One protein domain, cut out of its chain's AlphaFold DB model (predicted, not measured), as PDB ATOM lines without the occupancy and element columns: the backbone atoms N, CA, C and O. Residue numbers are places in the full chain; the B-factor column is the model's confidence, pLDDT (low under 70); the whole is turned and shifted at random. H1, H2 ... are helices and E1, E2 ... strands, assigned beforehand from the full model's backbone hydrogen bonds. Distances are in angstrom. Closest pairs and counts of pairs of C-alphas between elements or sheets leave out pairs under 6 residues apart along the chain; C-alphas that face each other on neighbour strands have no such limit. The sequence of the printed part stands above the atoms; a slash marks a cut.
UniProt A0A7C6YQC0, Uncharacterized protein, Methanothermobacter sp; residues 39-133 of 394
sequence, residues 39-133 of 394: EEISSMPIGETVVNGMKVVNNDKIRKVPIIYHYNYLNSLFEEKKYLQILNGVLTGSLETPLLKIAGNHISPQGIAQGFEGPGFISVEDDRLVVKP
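Overview. This is residues 39 to 133 of the 394 residues of an uncharacterized protein of Methanothermobacter sp (UniProt A0A7C6YQC0). The domain is a rod of two lobes set end to end: a helix-and-strand lobe, in which the helical hairpin H1 and H2 packs on the short strand pair E1 and E2, chiefly through H2 on E2, and a lobe in which loops gather round the strand hairpin E3 and E4. The printed part begins in the second lobe, where residues 49 to 50 pair with E3, crosses to the first, and comes back through the short helix H3, which lies between the lobes. The printed part has 95 residues, with three named helices and four named strands in the order E1 H1 H2 E2 H3 E3 E4; the two sheets, E1 - E2 and E3 - E4, are both antiparallel. The class is mixed, helices and strands, though under half of the residues are in named elements. The whole is compact, with a radius of gyration of the C-alphas of 13.6 A, and its C-alphas span 41 by 20 by 20 A.

Arrangement. From the first printed residue, residues 39 to 63 hold no named element. E1, residues 64 to 66, is the antiparallel neighbour of E2, residues 94 to 96, at 141 degrees between their directions. Across this pair N 65 and O 95 are 2.8 A apart, within hydrogen-bond range, and so are N 95 and O 65, at 2.8 A. H1, residues 73 to 79, and H2, residues 83 to 92, form a helical hairpin: they touch, with the C-alphas of Leu 74 and Ile 86 closest at 6.7 A, at a shallow tilt of 21 degrees, opposite ways. H2 has 7 pairs of C-alphas within 8 A of E2, the closest being those of Gly 89 and Leu 95, 4.7 A apart. E1 and H2 are near each other, with 5 pairs of C-alphas within 10 A. H3, residues 99 to 102, is close to H1 but not clearly touching it; the closest C-alphas are those of Ser 76 and Leu 100, 6.9 A apart. E4, residues 128 to 132, comes nearest to H3 at the C-alphas of Ile 102 and Arg 128, 4.6 A apart. E3, residues 120 to 125, and E4 form a hairpin, antiparallel at 149 degrees, with N 123 and O 130 at 2.9 A and N 128 and O 125 at 2.9 A, both within hydrogen-bond range. E1 and E3 are apart, and so are H2 and E4, among other pairs. In H1 and H2 every O i to N i+4 pair is within hydrogen-bond range; H3 is too short for such a pair.

Along the chain. E1 begins at C-alpha 64, (11.390, -40.389, -6.400), and measures 7.0 A from first to last C-alpha. H1 measures 9.9 A and H2, the longest helix, 14.1 A, from C-alpha 83 at (7.187, -38.159, 7.913) to C-alpha 92. E2 measures 6.9 A and H3 5.2 A. E3, the longest strand by residues, measures 14.2 A. E4 measures 11.7 A and ends at C-alpha 132, (35.351, -43.091, 5.701).

Size, cuts and confidence. The two C-alphas farthest apart, those of Ile 68 and Gly 118, are 42.6 A from each other, while the first and last printed C-alphas, of Glu 39 and Pro 133, are 17.9 A apart. The printed part has no cut. The link from H3 to E3, with 17 residues, is long; the link from E1 to H1, with 6 residues, is short, and the other four links are tight. The mean pLDDT of the printed part is 91.8, and no printed residue is under 70.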
ATOM      1  N   GLU A  39      26.687 -41.648  -5.625       93.81
ATOM      2  CA  GLU A  39      27.371 -40.399  -5.951       93.81
ATOM      3  C   GLU A  39      26.384 -39.302  -6.368       93.81
ATOM      4  O   GLU A  39      26.625 -38.118  -6.122       93.81
ATOM      5  N   GLU A  40      25.243 -39.679  -6.956       93.56
ATOM      6  CA  GLU A  40      24.227 -38.734  -7.419       93.56
ATOM      7  C   GLU A  40      23.563 -37.997  -6.258       93.56
ATOM      8  O   GLU A  40      23.195 -36.835  -6.414       93.56
ATOM      9  N   ILE A  41      23.442 -38.630  -5.088       94.19
ATOM     10  CA  ILE A  41      22.833 -38.005  -3.908       94.19
ATOM     11  C   ILE A  41      23.825 -37.196  -3.074       94.19
ATOM     12  O   ILE A  41      23.411 -36.524  -2.131       94.19
ATOM     13  N   SER A  42      25.121 -37.234  -3.385       96.25
ATOM     14  CA  SER A  42      26.124 -36.534  -2.587       96.25
ATOM     15  C   SER A  42      25.985 -35.008  -2.720       96.25
ATOM     16  O   SER A  42      25.724 -34.455  -3.803       96.25
ATOM     17  N   SER A  43      26.147 -34.295  -1.601       96.56
ATOM     18  CA  SER A  43      26.207 -32.825  -1.573       96.56
ATOM     19  C   SER A  43      27.570 -32.286  -2.013       96.56
ATOM     20  O   SER A  43      27.684 -31.099  -2.316       96.56
ATOM     21  N   MET A  44      28.579 -33.154  -2.080       95.31
ATOM     22  CA  MET A  44      29.968 -32.820  -2.382       95.31
ATOM     23  C   MET A  44      30.636 -33.920  -3.224       95.31
ATOM     24  O   MET A  44      30.127 -35.042  -3.279       95.31
ATOM     25  N   PRO A  45      31.754 -33.632  -3.908       96.12
ATOM     26  CA  PRO A  45      32.461 -34.637  -4.695       96.12
ATOM     27  C   PRO A  45      32.901 -35.843  -3.855       96.12
ATOM     28  O   PRO A  45      33.250 -35.708  -2.682       96.12
ATOM     29  N   ILE A  46      32.934 -37.025  -4.472       97.31
ATOM     30  CA  ILE A  46      33.590 -38.194  -3.875       97.31
ATOM     31  C   ILE A  46      35.077 -37.876  -3.685       97.31
ATOM     32  O   ILE A  46      35.690 -37.244  -4.546       97.31
ATOM     33  N   GLY A  47      35.636 -38.272  -2.545       96.94
ATOM     34  CA  GLY A  47      36.987 -37.927  -2.112       96.94
ATOM     35  C   GLY A  47      37.083 -36.618  -1.322       96.94
ATOM     36  O   GLY A  47      38.153 -36.320  -0.803       96.94
ATOM     37  N   GLU A  48      36.012 -35.823  -1.201       97.69
ATOM     38  CA  GLU A  48      36.054 -34.571  -0.430       97.69
ATOM     39  C   GLU A  48      36.209 -34.854   1.073       97.69
ATOM     40  O   GLU A  48      35.566 -35.755   1.620       97.69
ATOM     41  N   THR A  49      37.057 -34.071   1.749       98.00
ATOM     42  CA  THR A  49      37.235 -34.154   3.208       98.00
ATOM     43  C   THR A  49      35.984 -33.669   3.934       98.00
ATOM     44  O   THR A  49      35.393 -32.654   3.569       98.00
ATOM     45  N   VAL A  50      35.615 -34.370   5.007       97.25
ATOM     46  CA  VAL A  50      34.470 -34.039   5.854       97.25
ATOM     47  C   VAL A  50      34.789 -34.172   7.330       97.25
ATOM     48  O   VAL A  50      35.576 -35.016   7.752       97.25
ATOM     49  N   VAL A  51      34.114 -33.361   8.133       96.38
ATOM     50  CA  VAL A  51      34.108 -33.471   9.590       96.38
ATOM     51  C   VAL A  51      32.696 -33.762  10.087       96.38
ATOM     52  O   VAL A  51      31.701 -33.543   9.388       96.38
ATOM     53  N   ASN A  52      32.614 -34.283  11.308       95.75
ATOM     54  CA  ASN A  52      31.351 -34.574  11.976       95.75
ATOM     55  C   ASN A  52      30.439 -33.325  11.997       95.75
ATOM     56  O   ASN A  52      30.893 -32.214  12.270       95.75
ATOM     57  N   GLY A  53      29.159 -33.508  11.668       96.25
ATOM     58  CA  GLY A  53      28.151 -32.451  11.570       96.25
ATOM     59  C   GLY A  53      27.950 -31.868  10.167       96.25
ATOM     60  O   GLY A  53      26.978 -31.145   9.948       96.25
ATOM     61  N   MET A  54      28.803 -32.190   9.189       96.88
ATOM     62  CA  MET A  54      28.623 -31.715   7.811       96.88
ATOM     63  C   MET A  54      27.476 -32.440   7.099       96.88
ATOM     64  O   MET A  54      27.326 -33.656   7.201       96.88
ATOM     65  N   LYS A  55      26.679 -31.700   6.318       96.69
ATOM     66  CA  LYS A  55      25.657 -32.286   5.441       96.69
ATOM     67  C   LYS A  55      26.317 -32.852   4.185       96.69
ATOM     68  O   LYS A  55      26.825 -32.093   3.361       96.69
ATOM     69  N   VAL A  56      26.272 -34.173   4.035       96.88
ATOM     70  CA  VAL A  56      26.959 -34.931   2.970       96.88
ATOM     71  C   VAL A  56      26.003 -35.490   1.918       96.88
ATOM     72  O   VAL A  56      26.419 -35.841   0.819       96.88
ATOM     73  N   VAL A  57      24.705 -35.506   2.221       96.19
ATOM     74  CA  VAL A  57      23.645 -35.869   1.277       96.19
ATOM     75  C   VAL A  57      22.861 -34.628   0.868       96.19
ATOM     76  O   VAL A  57      22.446 -33.813   1.699       96.19
ATOM     77  N   ASN A  58      22.601 -34.510  -0.427       94.69
ATOM     78  CA  ASN A  58      21.640 -33.580  -0.986       94.69
ATOM     79  C   ASN A  58      20.283 -34.276  -1.181       94.69
ATOM     80  O   ASN A  58      20.085 -35.027  -2.135       94.69
ATOM     81  N   ASN A  59      19.335 -33.981  -0.286       88.94
ATOM     82  CA  ASN A  59      17.991 -34.564  -0.317       88.94
ATOM     83  C   ASN A  59      17.221 -34.239  -1.607       88.94
ATOM     84  O   ASN A  59      16.416 -35.054  -2.042       88.94
ATOM     85  N   ASP A  60      17.502 -33.106  -2.257       89.69
ATOM     86  CA  ASP A  60      16.816 -32.705  -3.493       89.69
ATOM     87  C   ASP A  60      17.217 -33.579  -4.690       89.69
ATOM     88  O   ASP A  60      16.513 -33.627  -5.698       89.69
ATOM     89  N   LYS A  61      18.345 -34.293  -4.577       92.44
ATOM     90  CA  LYS A  61      18.831 -35.236  -5.588       92.44
ATOM     91  C   LYS A  61      18.356 -36.671  -5.347       92.44
ATOM     92  O   LYS A  61      18.637 -37.541  -6.170       92.44
ATOM     93  N   ILE A  62      17.654 -36.950  -4.246       91.44
ATOM     94  CA  ILE A  62      17.132 -38.293  -3.974       91.44
ATOM     95  C   ILE A  62      16.006 -38.595  -4.961       91.44
ATOM     96  O   ILE A  62      15.015 -37.867  -5.067       91.44
ATOM     97  N   ARG A  63      16.147 -39.700  -5.692       90.81
ATOM     98  CA  ARG A  63      15.182 -40.084  -6.714       90.81
ATOM     99  C   ARG A  63      13.853 -40.491  -6.088       90.81
ATOM    100  O   ARG A  63      13.810 -41.302  -5.156       90.81
ATOM    101  N   LYS A  64      12.771 -39.991  -6.689       89.62
ATOM    102  CA  LYS A  64      11.390 -40.389  -6.400       89.62
ATOM    103  C   LYS A  64      10.960 -41.538  -7.308       89.62
ATOM    104  O   LYS A  64      11.205 -41.501  -8.512       89.62
ATOM    105  N   VAL A  65      10.314 -42.543  -6.732       87.50
ATOM    106  CA  VAL A  65       9.856 -43.763  -7.404       87.50
ATOM    107  C   VAL A  65       8.386 -44.042  -7.066       87.50
ATOM    108  O   VAL A  65       7.934 -43.650  -5.992       87.50
ATOM    109  N   PRO A  66       7.594 -44.690  -7.937       86.06
ATOM    110  CA  PRO A  66       6.169 -44.897  -7.670       86.06
ATOM    111  C   PRO A  66       5.910 -45.755  -6.420       86.06
ATOM    112  O   PRO A  66       6.471 -46.842  -6.271       86.06
ATOM    113  N   ILE A  67       5.002 -45.304  -5.545       83.69
ATOM    114  CA  ILE A  67       4.699 -45.973  -4.264       83.69
ATOM    115  C   ILE A  67       4.173 -47.400  -4.444       83.69
ATOM    116  O   ILE A  67       4.485 -48.278  -3.648       83.69
ATOM    117  N   ILE A  68       3.413 -47.646  -5.514       80.44
ATOM    118  CA  ILE A  68       2.800 -48.950  -5.801       80.44
ATOM    119  C   ILE A  68       3.837 -50.062  -6.013       80.44
ATOM    120  O   ILE A  68       3.545 -51.220  -5.730       80.44
ATOM    121  N   TYR A  69       5.048 -49.711  -6.455       78.19
ATOM    122  CA  TYR A  69       6.138 -50.662  -6.703       78.19
ATOM    123  C   TYR A  69       7.177 -50.680  -5.579       78.19
ATOM    124  O   TYR A  69       7.930 -51.639  -5.448       78.19
ATOM    125  N   HIS A  70       7.190 -49.649  -4.733       83.19
ATOM    126  CA  HIS A  70       8.169 -49.475  -3.662       83.19
ATOM    127  C   HIS A  70       7.504 -49.239  -2.302       83.19
ATOM    128  O   HIS A  70       8.012 -48.494  -1.469       83.19
ATOM    129  N   TYR A  71       6.356 -49.873  -2.043       82.31
ATOM    130  CA  TYR A  71       5.618 -49.709  -0.784       82.31
ATOM    131  C   TYR A  71       6.461 -50.099   0.443       82.31
ATOM    132  O   TYR A  71       6.292 -49.541   1.524       82.31
ATOM    133  N   ASN A  72       7.415 -51.018   0.268       84.38
ATOM    134  CA  ASN A  72       8.376 -51.416   1.295       84.38
ATOM    135  C   ASN A  72       9.299 -50.267   1.744       84.38
ATOM    136  O   ASN A  72       9.841 -50.331   2.844       84.38
ATOM    137  N   TYR A  73       9.460 -49.208   0.941       89.38
ATOM    138  CA  TYR A  73      10.250 -48.028   1.310       89.38
ATOM    139  C   TYR A  73       9.593 -47.221   2.432       89.38
ATOM    140  O   TYR A  73      10.301 -46.545   3.171       89.38
ATOM    141  N   LEU A  74       8.271 -47.334   2.617       88.19
ATOM    142  CA  LEU A  74       7.566 -46.674   3.718       88.19
ATOM    143  C   LEU A  74       8.163 -47.052   5.075       88.19
ATOM    144  O   LEU A  74       8.399 -46.165   5.890       88.19
ATOM    145  N   ASN A  75       8.465 -48.337   5.293       87.81
ATOM    146  CA  ASN A  75       9.045 -48.815   6.551       87.81
ATOM    147  C   ASN A  75      10.388 -48.131   6.836       87.81
ATOM    148  O   ASN A  75      10.570 -47.562   7.908       87.81
ATOM    149  N   SER A  76      11.287 -48.095   5.848       90.06
ATOM    150  CA  SER A  76      12.582 -47.419   5.984       90.06
ATOM    151  C   SER A  76      12.427 -45.908   6.189       90.06
ATOM    152  O   SER A  76      13.112 -45.327   7.020       90.06
ATOM    153  N   LEU A  77      11.484 -45.253   5.504       89.38
ATOM    154  CA  LEU A  77      11.226 -43.822   5.708       89.38
ATOM    155  C   LEU A  77      10.661 -43.518   7.105       89.38
ATOM    156  O   LEU A  77      10.951 -42.455   7.661       89.38
ATOM    157  N   PHE A  78       9.877 -44.430   7.695       88.75
ATOM    158  CA  PHE A  78       9.425 -44.321   9.084       88.75
ATOM    159  C   PHE A  78      10.597 -44.447  10.062       88.75
ATOM    160  O   PHE A  78      10.699 -43.636  10.984       88.75
ATOM    161  N   GLU A  79      11.495 -45.408   9.839       88.25
ATOM    162  CA  GLU A  79      12.728 -45.580  10.623       88.25
ATOM    163  C   GLU A  79      13.632 -44.340  10.537       88.25
ATOM    164  O   GLU A  79      14.160 -43.870  11.546       88.25
ATOM    165  N   GLU A  80      13.731 -43.737   9.351       87.25
ATOM    166  CA  GLU A  80      14.463 -42.489   9.112       87.25
ATOM    167  C   GLU A  80      13.737 -41.235   9.641       87.25
ATOM    168  O   GLU A  80      14.283 -40.130   9.580       87.25
ATOM    169  N   LYS A  81      12.516 -41.387  10.180       89.81
ATOM    170  CA  LYS A  81      11.640 -40.308  10.678       89.81
ATOM    171  C   LYS A  81      11.282 -39.263   9.614       89.81
ATOM    172  O   LYS A  81      11.062 -38.090   9.923       89.81
ATOM    173  N   LYS A  82      11.184 -39.668   8.346       87.81
ATOM    174  CA  LYS A  82      10.906 -38.773   7.212       87.81
ATOM    175  C   LYS A  82       9.408 -38.623   6.928       87.81
ATOM    176  O   LYS A  82       8.928 -38.825   5.815       87.81
ATOM    177  N   TYR A  83       8.655 -38.214   7.949       88.50
ATOM    178  CA  TYR A  83       7.187 -38.159   7.913       88.50
ATOM    179  C   TYR A  83       6.617 -37.254   6.810       88.50
ATOM    180  O   TYR A  83       5.625 -37.611   6.178       88.50
ATOM    181  N   LEU A  84       7.255 -36.111   6.530       86.88
ATOM    182  CA  LEU A  84       6.817 -35.210   5.455       86.88
ATOM    183  C   LEU A  84       6.938 -35.854   4.069       86.88
ATOM    184  O   LEU A  84       6.099 -35.619   3.204       86.88
ATOM    185  N   GLN A  85       7.955 -36.686   3.861       86.62
ATOM    186  CA  GLN A  85       8.172 -37.374   2.591       86.62
ATOM    187  C   GLN A  85       7.184 -38.519   2.406       86.62
ATOM    188  O   GLN A  85       6.684 -38.721   1.304       86.62
ATOM    189  N   ILE A  86       6.839 -39.209   3.495       88.00
ATOM    190  CA  ILE A  86       5.766 -40.206   3.505       88.00
ATOM    191  C   ILE A  86       4.437 -39.545   3.128       88.00
ATOM    192  O   ILE A  86       3.763 -40.014   2.214       88.00
ATOM    193  N   LEU A  87       4.081 -38.429   3.778       88.25
ATOM    194  CA  LEU A  87       2.843 -37.700   3.487       88.25
ATOM    195  C   LEU A  87       2.796 -37.235   2.027       88.25
ATOM    196  O   LEU A  87       1.831 -37.517   1.318       88.25
ATOM    197  N   ASN A  88       3.860 -36.578   1.559       84.88
ATOM    198  CA  ASN A  88       3.968 -36.147   0.168       84.88
ATOM    199  C   ASN A  88       3.899 -37.330  -0.797       84.88
ATOM    200  O   ASN A  88       3.303 -37.211  -1.866       84.88
ATOM    201  N   GLY A  89       4.472 -38.476  -0.439       85.12
ATOM    202  CA  GLY A  89       4.456 -39.636  -1.311       85.12
ATOM    203  C   GLY A  89       3.110 -40.330  -1.409       85.12
ATOM    204  O   GLY A  89       2.752 -40.787  -2.493       85.12
ATOM    205  N   VAL A  90       2.314 -40.320  -0.339       84.75
ATOM    206  CA  VAL A  90       0.910 -40.753  -0.393       84.75
ATOM    207  C   VAL A  90       0.084 -39.801  -1.263       84.75
ATOM    208  O   VAL A  90      -0.705 -40.264  -2.081       84.75
ATOM    209  N   LEU A  91       0.290 -38.485  -1.140       85.44
ATOM    210  CA  LEU A  91      -0.452 -37.481  -1.916       85.44
ATOM    211  C   LEU A  91      -0.082 -37.467  -3.408       85.44
ATOM    212  O   LEU A  91      -0.943 -37.234  -4.251       85.44
ATOM    213  N   THR A  92       1.189 -37.698  -3.740       86.75
ATOM    214  CA  THR A  92       1.709 -37.615  -5.120       86.75
ATOM    215  C   THR A  92       1.833 -38.970  -5.816       86.75
ATOM    216  O   THR A  92       2.085 -39.018  -7.017       86.75
ATOM    217  N   GLY A  93       1.690 -40.075  -5.081       84.19
ATOM    218  CA  GLY A  93       1.911 -41.429  -5.590       84.19
ATOM    219  C   GLY A  93       3.387 -41.809  -5.777       84.19
ATOM    220  O   GLY A  93       3.670 -42.827  -6.412       84.19
ATOM    221  N   SER A  94       4.338 -41.032  -5.241       88.31
ATOM    222  CA  SER A  94       5.783 -41.264  -5.406       88.31
ATOM    223  C   SER A  94       6.569 -41.130  -4.099       88.31
ATOM    224  O   SER A  94       6.436 -40.140  -3.393       88.31
ATOM    225  N   LEU A  95       7.416 -42.104  -3.771       89.25
ATOM    226  CA  LEU A  95       8.277 -42.096  -2.587       89.25
ATOM    227  C   LEU A  95       9.724 -41.786  -2.951       89.25
ATOM    228  O   LEU A  95      10.227 -42.255  -3.966       89.25
ATOM    229  N   GLU A  96      10.409 -41.039  -2.094       89.69
ATOM    230  CA  GLU A  96      11.865 -40.925  -2.159       89.69
ATOM    231  C   GLU A  96      12.529 -42.264  -1.821       89.69
ATOM    232  O   GLU A  96      12.031 -43.036  -0.997       89.69
ATOM    233  N   THR A  97      13.668 -42.535  -2.457       90.00
ATOM    234  CA  THR A  97      14.508 -43.684  -2.103       90.00
ATOM    235  C   THR A  97      15.029 -43.504  -0.665       90.00
ATOM    236  O   THR A  97      15.655 -42.479  -0.385       90.00
ATOM    237  N   PRO A  98      14.785 -44.451   0.264       89.75
ATOM    238  CA  PRO A  98      15.238 -44.340   1.647       89.75
ATOM    239  C   PRO A  98      16.758 -44.225   1.720       89.75
ATOM    240  O   PRO A  98      17.466 -44.957   1.023       89.75
ATOM    241  N   LEU A  99      17.264 -43.351   2.590       90.12
ATOM    242  CA  LEU A  99      18.706 -43.189   2.760       90.12
ATOM    243  C   LEU A  99      19.374 -44.455   3.274       90.12
ATOM    244  O   LEU A  99      20.465 -44.752   2.822       90.12
ATOM    245  N   LEU A 100      18.711 -45.265   4.098       87.75
ATOM    246  CA  LEU A 100      19.242 -46.550   4.565       87.75
ATOM    247  C   LEU A 100      19.576 -47.530   3.421       87.75
ATOM    248  O   LEU A 100      20.284 -48.513   3.643       87.75
ATOM    249  N   LYS A 101      19.069 -47.290   2.202       87.62
ATOM    250  CA  LYS A 101      19.386 -48.096   1.015       87.62
ATOM    251  C   LYS A 101      20.570 -47.583   0.197       87.62
ATOM    252  O   LYS A 101      21.166 -48.385  -0.510       87.62
ATOM    253  N   ILE A 102      20.883 -46.290   0.272       90.94
ATOM    254  CA  ILE A 102      21.839 -45.605  -0.624       90.94
ATOM    255  C   ILE A 102      22.934 -44.834   0.125       90.94
ATOM    256  O   ILE A 102      23.909 -44.400  -0.477       90.94
ATOM    257  N   ALA A 103      22.797 -44.682   1.438       92.88
ATOM    258  CA  ALA A 103      23.780 -44.142   2.361       92.88
ATOM    259  C   ALA A 103      24.082 -45.194   3.439       92.88
ATOM    260  O   ALA A 103      23.210 -45.960   3.854       92.88
ATOM    261  N   GLY A 104      25.340 -45.259   3.855       91.56
ATOM    262  CA  GLY A 104      25.856 -46.273   4.761       91.56
ATOM    263  C   GLY A 104      26.557 -45.670   5.972       91.56
ATOM    264  O   GLY A 104      26.082 -44.708   6.579       91.56
ATOM    265  N   ASN A 105      27.678 -46.285   6.343       94.62
ATOM    266  CA  ASN A 105      28.411 -45.969   7.561       94.62
ATOM    267  C   ASN A 105      28.712 -44.473   7.693       94.62
ATOM    268  O   ASN A 105      29.045 -43.786   6.724       94.62
ATOM    269  N   HIS A 106      28.601 -43.996   8.934       96.69
ATOM    270  CA  HIS A 106      28.906 -42.625   9.335       96.69
ATOM    271  C   HIS A 106      28.055 -41.528   8.670       96.69
ATOM    272  O   HIS A 106      28.407 -40.351   8.744       96.69
ATOM    273  N   ILE A 107      26.904 -41.880   8.086       96.44
ATOM    274  CA  ILE A 107      25.894 -40.931   7.605       96.44
ATOM    275  C   ILE A 107      24.595 -41.141   8.387       96.44
ATOM    276  O   ILE A 107      24.074 -42.248   8.497       96.44
ATOM    277  N   SER A 108      24.063 -40.066   8.962       93.44
ATOM    278  CA  SER A 108      22.792 -40.095   9.679       93.44
ATOM    279  C   SER A 108      21.608 -40.304   8.727       93.44
ATOM    280  O   SER A 108      21.693 -39.959   7.545       93.44
ATOM    281  N   PRO A 109      20.437 -40.730   9.235       88.75
ATOM    282  CA  PRO A 109      19.189 -40.730   8.463       88.75
ATOM    283  C   PRO A 109      18.774 -39.358   7.899       88.75
ATOM    284  O   PRO A 109      17.879 -39.274   7.062       88.75
ATOM    285  N   GLN A 110      19.402 -38.267   8.350       88.12
ATOM    286  CA  GLN A 110      19.194 -36.903   7.856       88.12
ATOM    287  C   GLN A 110      20.271 -36.467   6.847       88.12
ATOM    288  O   GLN A 110      20.244 -35.323   6.389       88.12
ATOM    289  N   GLY A 111      21.208 -37.350   6.491       93.25
ATOM    290  CA  GLY A 111      22.257 -37.056   5.519       93.25
ATOM    291  C   GLY A 111      23.453 -36.294   6.088       93.25
ATOM    292  O   GLY A 111      24.109 -35.553   5.353       93.25
ATOM    293  N   ILE A 112      23.703 -36.419   7.394       96.25
ATOM    294  CA  ILE A 112      24.762 -35.701   8.119       96.25
ATOM    295  C   ILE A 112      25.886 -36.674   8.484       96.25
ATOM    296  O   ILE A 112      25.615 -37.752   9.007       96.25
ATOM    297  N   ALA A 113      27.136 -36.287   8.240       97.31
ATOM    298  CA  ALA A 113      28.315 -37.033   8.668       97.31
ATOM    299  C   ALA A 113      28.373 -37.116  10.202       97.31
ATOM    300  O   ALA A 113      28.335 -36.079  10.862       97.31
ATOM    301  N   GLN A 114      28.467 -38.316  10.781       96.75
ATOM    302  CA  GLN A 114      28.467 -38.495  12.238       96.75
ATOM    303  C   GLN A 114      29.129 -39.798  12.707       96.75
ATOM    304  O   GLN A 114      29.283 -40.752  11.948       96.75
ATOM    305  N   GLY A 115      29.444 -39.871  14.004       95.06
ATOM    306  CA  GLY A 115      29.899 -41.109  14.648       95.06
ATOM    307  C   GLY A 115      31.353 -41.481  14.348       95.06
ATOM    308  O   GLY A 115      31.671 -42.663  14.316       95.06
ATOM    309  N   PHE A 116      32.207 -40.489  14.094       95.25
ATOM    310  CA  PHE A 116      33.657 -40.639  13.947       95.25
ATOM    311  C   PHE A 116      34.381 -39.394  14.481       95.25
ATOM    312  O   PHE A 116      33.766 -38.333  14.648       95.25
ATOM    313  N   GLU A 117      35.681 -39.532  14.735       93.19
ATOM    314  CA  GLU A 117      36.575 -38.447  15.141       93.19
ATOM    315  C   GLU A 117      37.592 -38.137  14.042       93.19
ATOM    316  O   GLU A 117      38.039 -39.023  13.317       93.19
ATOM    317  N   GLY A 118      37.976 -36.864  13.937       94.38
ATOM    318  CA  GLY A 118      38.945 -36.405  12.947       94.38
ATOM    319  C   GLY A 118      38.364 -36.169  11.543       94.38
ATOM    320  O   GLY A 118      37.147 -36.181  11.346       94.38
ATOM    321  N   PRO A 119      39.240 -35.887  10.564       96.75
ATOM    322  CA  PRO A 119      38.860 -35.569   9.191       96.75
ATOM    323  C   PRO A 119      38.576 -36.840   8.379       96.75
ATOM    324  O   PRO A 119      39.495 -37.469   7.856       96.75
ATOM    325  N   GLY A 120      37.307 -37.201   8.215       97.38
ATOM    326  CA  GLY A 120      36.896 -38.254   7.284       97.38
ATOM    327  C   GLY A 120      36.904 -37.780   5.829       97.38
ATOM    328  O   GLY A 120      37.239 -36.629   5.541       97.38
ATOM    329  N   PHE A 121      36.513 -38.646   4.899       97.94
ATOM    330  CA  PHE A 121      36.253 -38.260   3.510       97.94
ATOM    331  C   PHE A 121      35.076 -39.034   2.907       97.94
ATOM    332  O   PHE A 121      34.736 -40.129   3.358       97.94
ATOM    333  N   ILE A 122      34.434 -38.453   1.893       97.69
ATOM    334  CA  ILE A 122      33.318 -39.092   1.188       97.69
ATOM    335  C   ILE A 122      33.820 -40.202   0.277       97.69
ATOM    336  O   ILE A 122      34.695 -39.978  -0.555       97.69
ATOM    337  N   SER A 123      33.203 -41.376   0.365       97.25
ATOM    338  CA  SER A 123      33.468 -42.506  -0.522       97.25
ATOM    339  C   SER A 123      32.173 -43.212  -0.909       97.25
ATOM    340  O   SER A 123      31.106 -42.950  -0.354       97.25
ATOM    341  N   VAL A 124      32.292 -44.147  -1.846       96.31
ATOM    342  CA  VAL A 124      31.281 -45.169  -2.100       96.31
ATOM    343  C   VAL A 124      31.844 -46.533  -1.709       96.31
ATOM    344  O   VAL A 124      32.986 -46.848  -2.043       96.31
ATOM    345  N   GLU A 125      31.066 -47.303  -0.952       94.62
ATOM    346  CA  GLU A 125      31.346 -48.686  -0.549       94.62
ATOM    347  C   GLU A 125      30.050 -49.491  -0.651       94.62
ATOM    348  O   GLU A 125      29.003 -49.004  -0.230       94.62
ATOM    349  N   ASP A 126      30.111 -50.696  -1.224       91.50
ATOM    350  CA  ASP A 126      28.958 -51.598  -1.381       91.50
ATOM    351  C   ASP A 126      27.702 -50.910  -1.957       91.50
ATOM    352  O   ASP A 126      26.597 -51.046  -1.426       91.50
ATOM    353  N   ASP A 127      27.886 -50.118  -3.022       91.38
ATOM    354  CA  ASP A 127      26.839 -49.308  -3.662       91.38
ATOM    355  C   ASP A 127      26.104 -48.366  -2.691       91.38
ATOM    356  O   ASP A 127      24.912 -48.083  -2.841       91.38
ATOM    357  N   ARG A 128      26.815 -47.838  -1.686       94.62
ATOM    358  CA  ARG A 128      26.311 -46.822  -0.755       94.62
ATOM    359  C   ARG A 128      27.298 -45.686  -0.561       94.62
ATOM    360  O   ARG A 128      28.507 -45.883  -0.521       94.62
ATOM    361  N   LEU A 129      26.758 -44.488  -0.372       97.31
ATOM    362  CA  LEU A 129      27.520 -43.311   0.011       97.31
ATOM    363  C   LEU A 129      27.924 -43.477   1.473       97.31
ATOM    364  O   LEU A 129      27.068 -43.701   2.328       97.31
ATOM    365  N   VAL A 130      29.209 -43.362   1.773       97.44
ATOM    366  CA  VAL A 130      29.738 -43.493   3.132       97.44
ATOM    367  C   VAL A 130      30.689 -42.350   3.440       97.44
ATOM    368  O   VAL A 130      31.264 -41.730   2.543       97.44
ATOM    369  N   VAL A 131      30.881 -42.087   4.727       98.06
ATOM    370  CA  VAL A 131      32.019 -41.294   5.193       98.06
ATOM    371  C   VAL A 131      33.049 -42.272   5.734       98.06
ATOM    372  O   VAL A 131      32.764 -42.969   6.704       98.06
ATOM    373  N   LYS A 132      34.238 -42.327   5.132       97.38
ATOM    374  CA  LYS A 132      35.351 -43.091   5.701       97.38
ATOM    375  C   LYS A 132      36.041 -42.242   6.767       97.38
ATOM    376  O   LYS A 132      36.496 -41.141   6.437       97.38
ATOM    377  N   PRO A 133      36.113 -42.693   8.029       96.12
ATOM    378  CA  PRO A 133      36.944 -42.050   9.040       96.12
ATOM    379  C   PRO A 133      38.422 -42.064   8.619       96.12
ATOM    380  O   PRO A 133      38.817 -42.927   7.833       96.12
TER     381      PRO A 133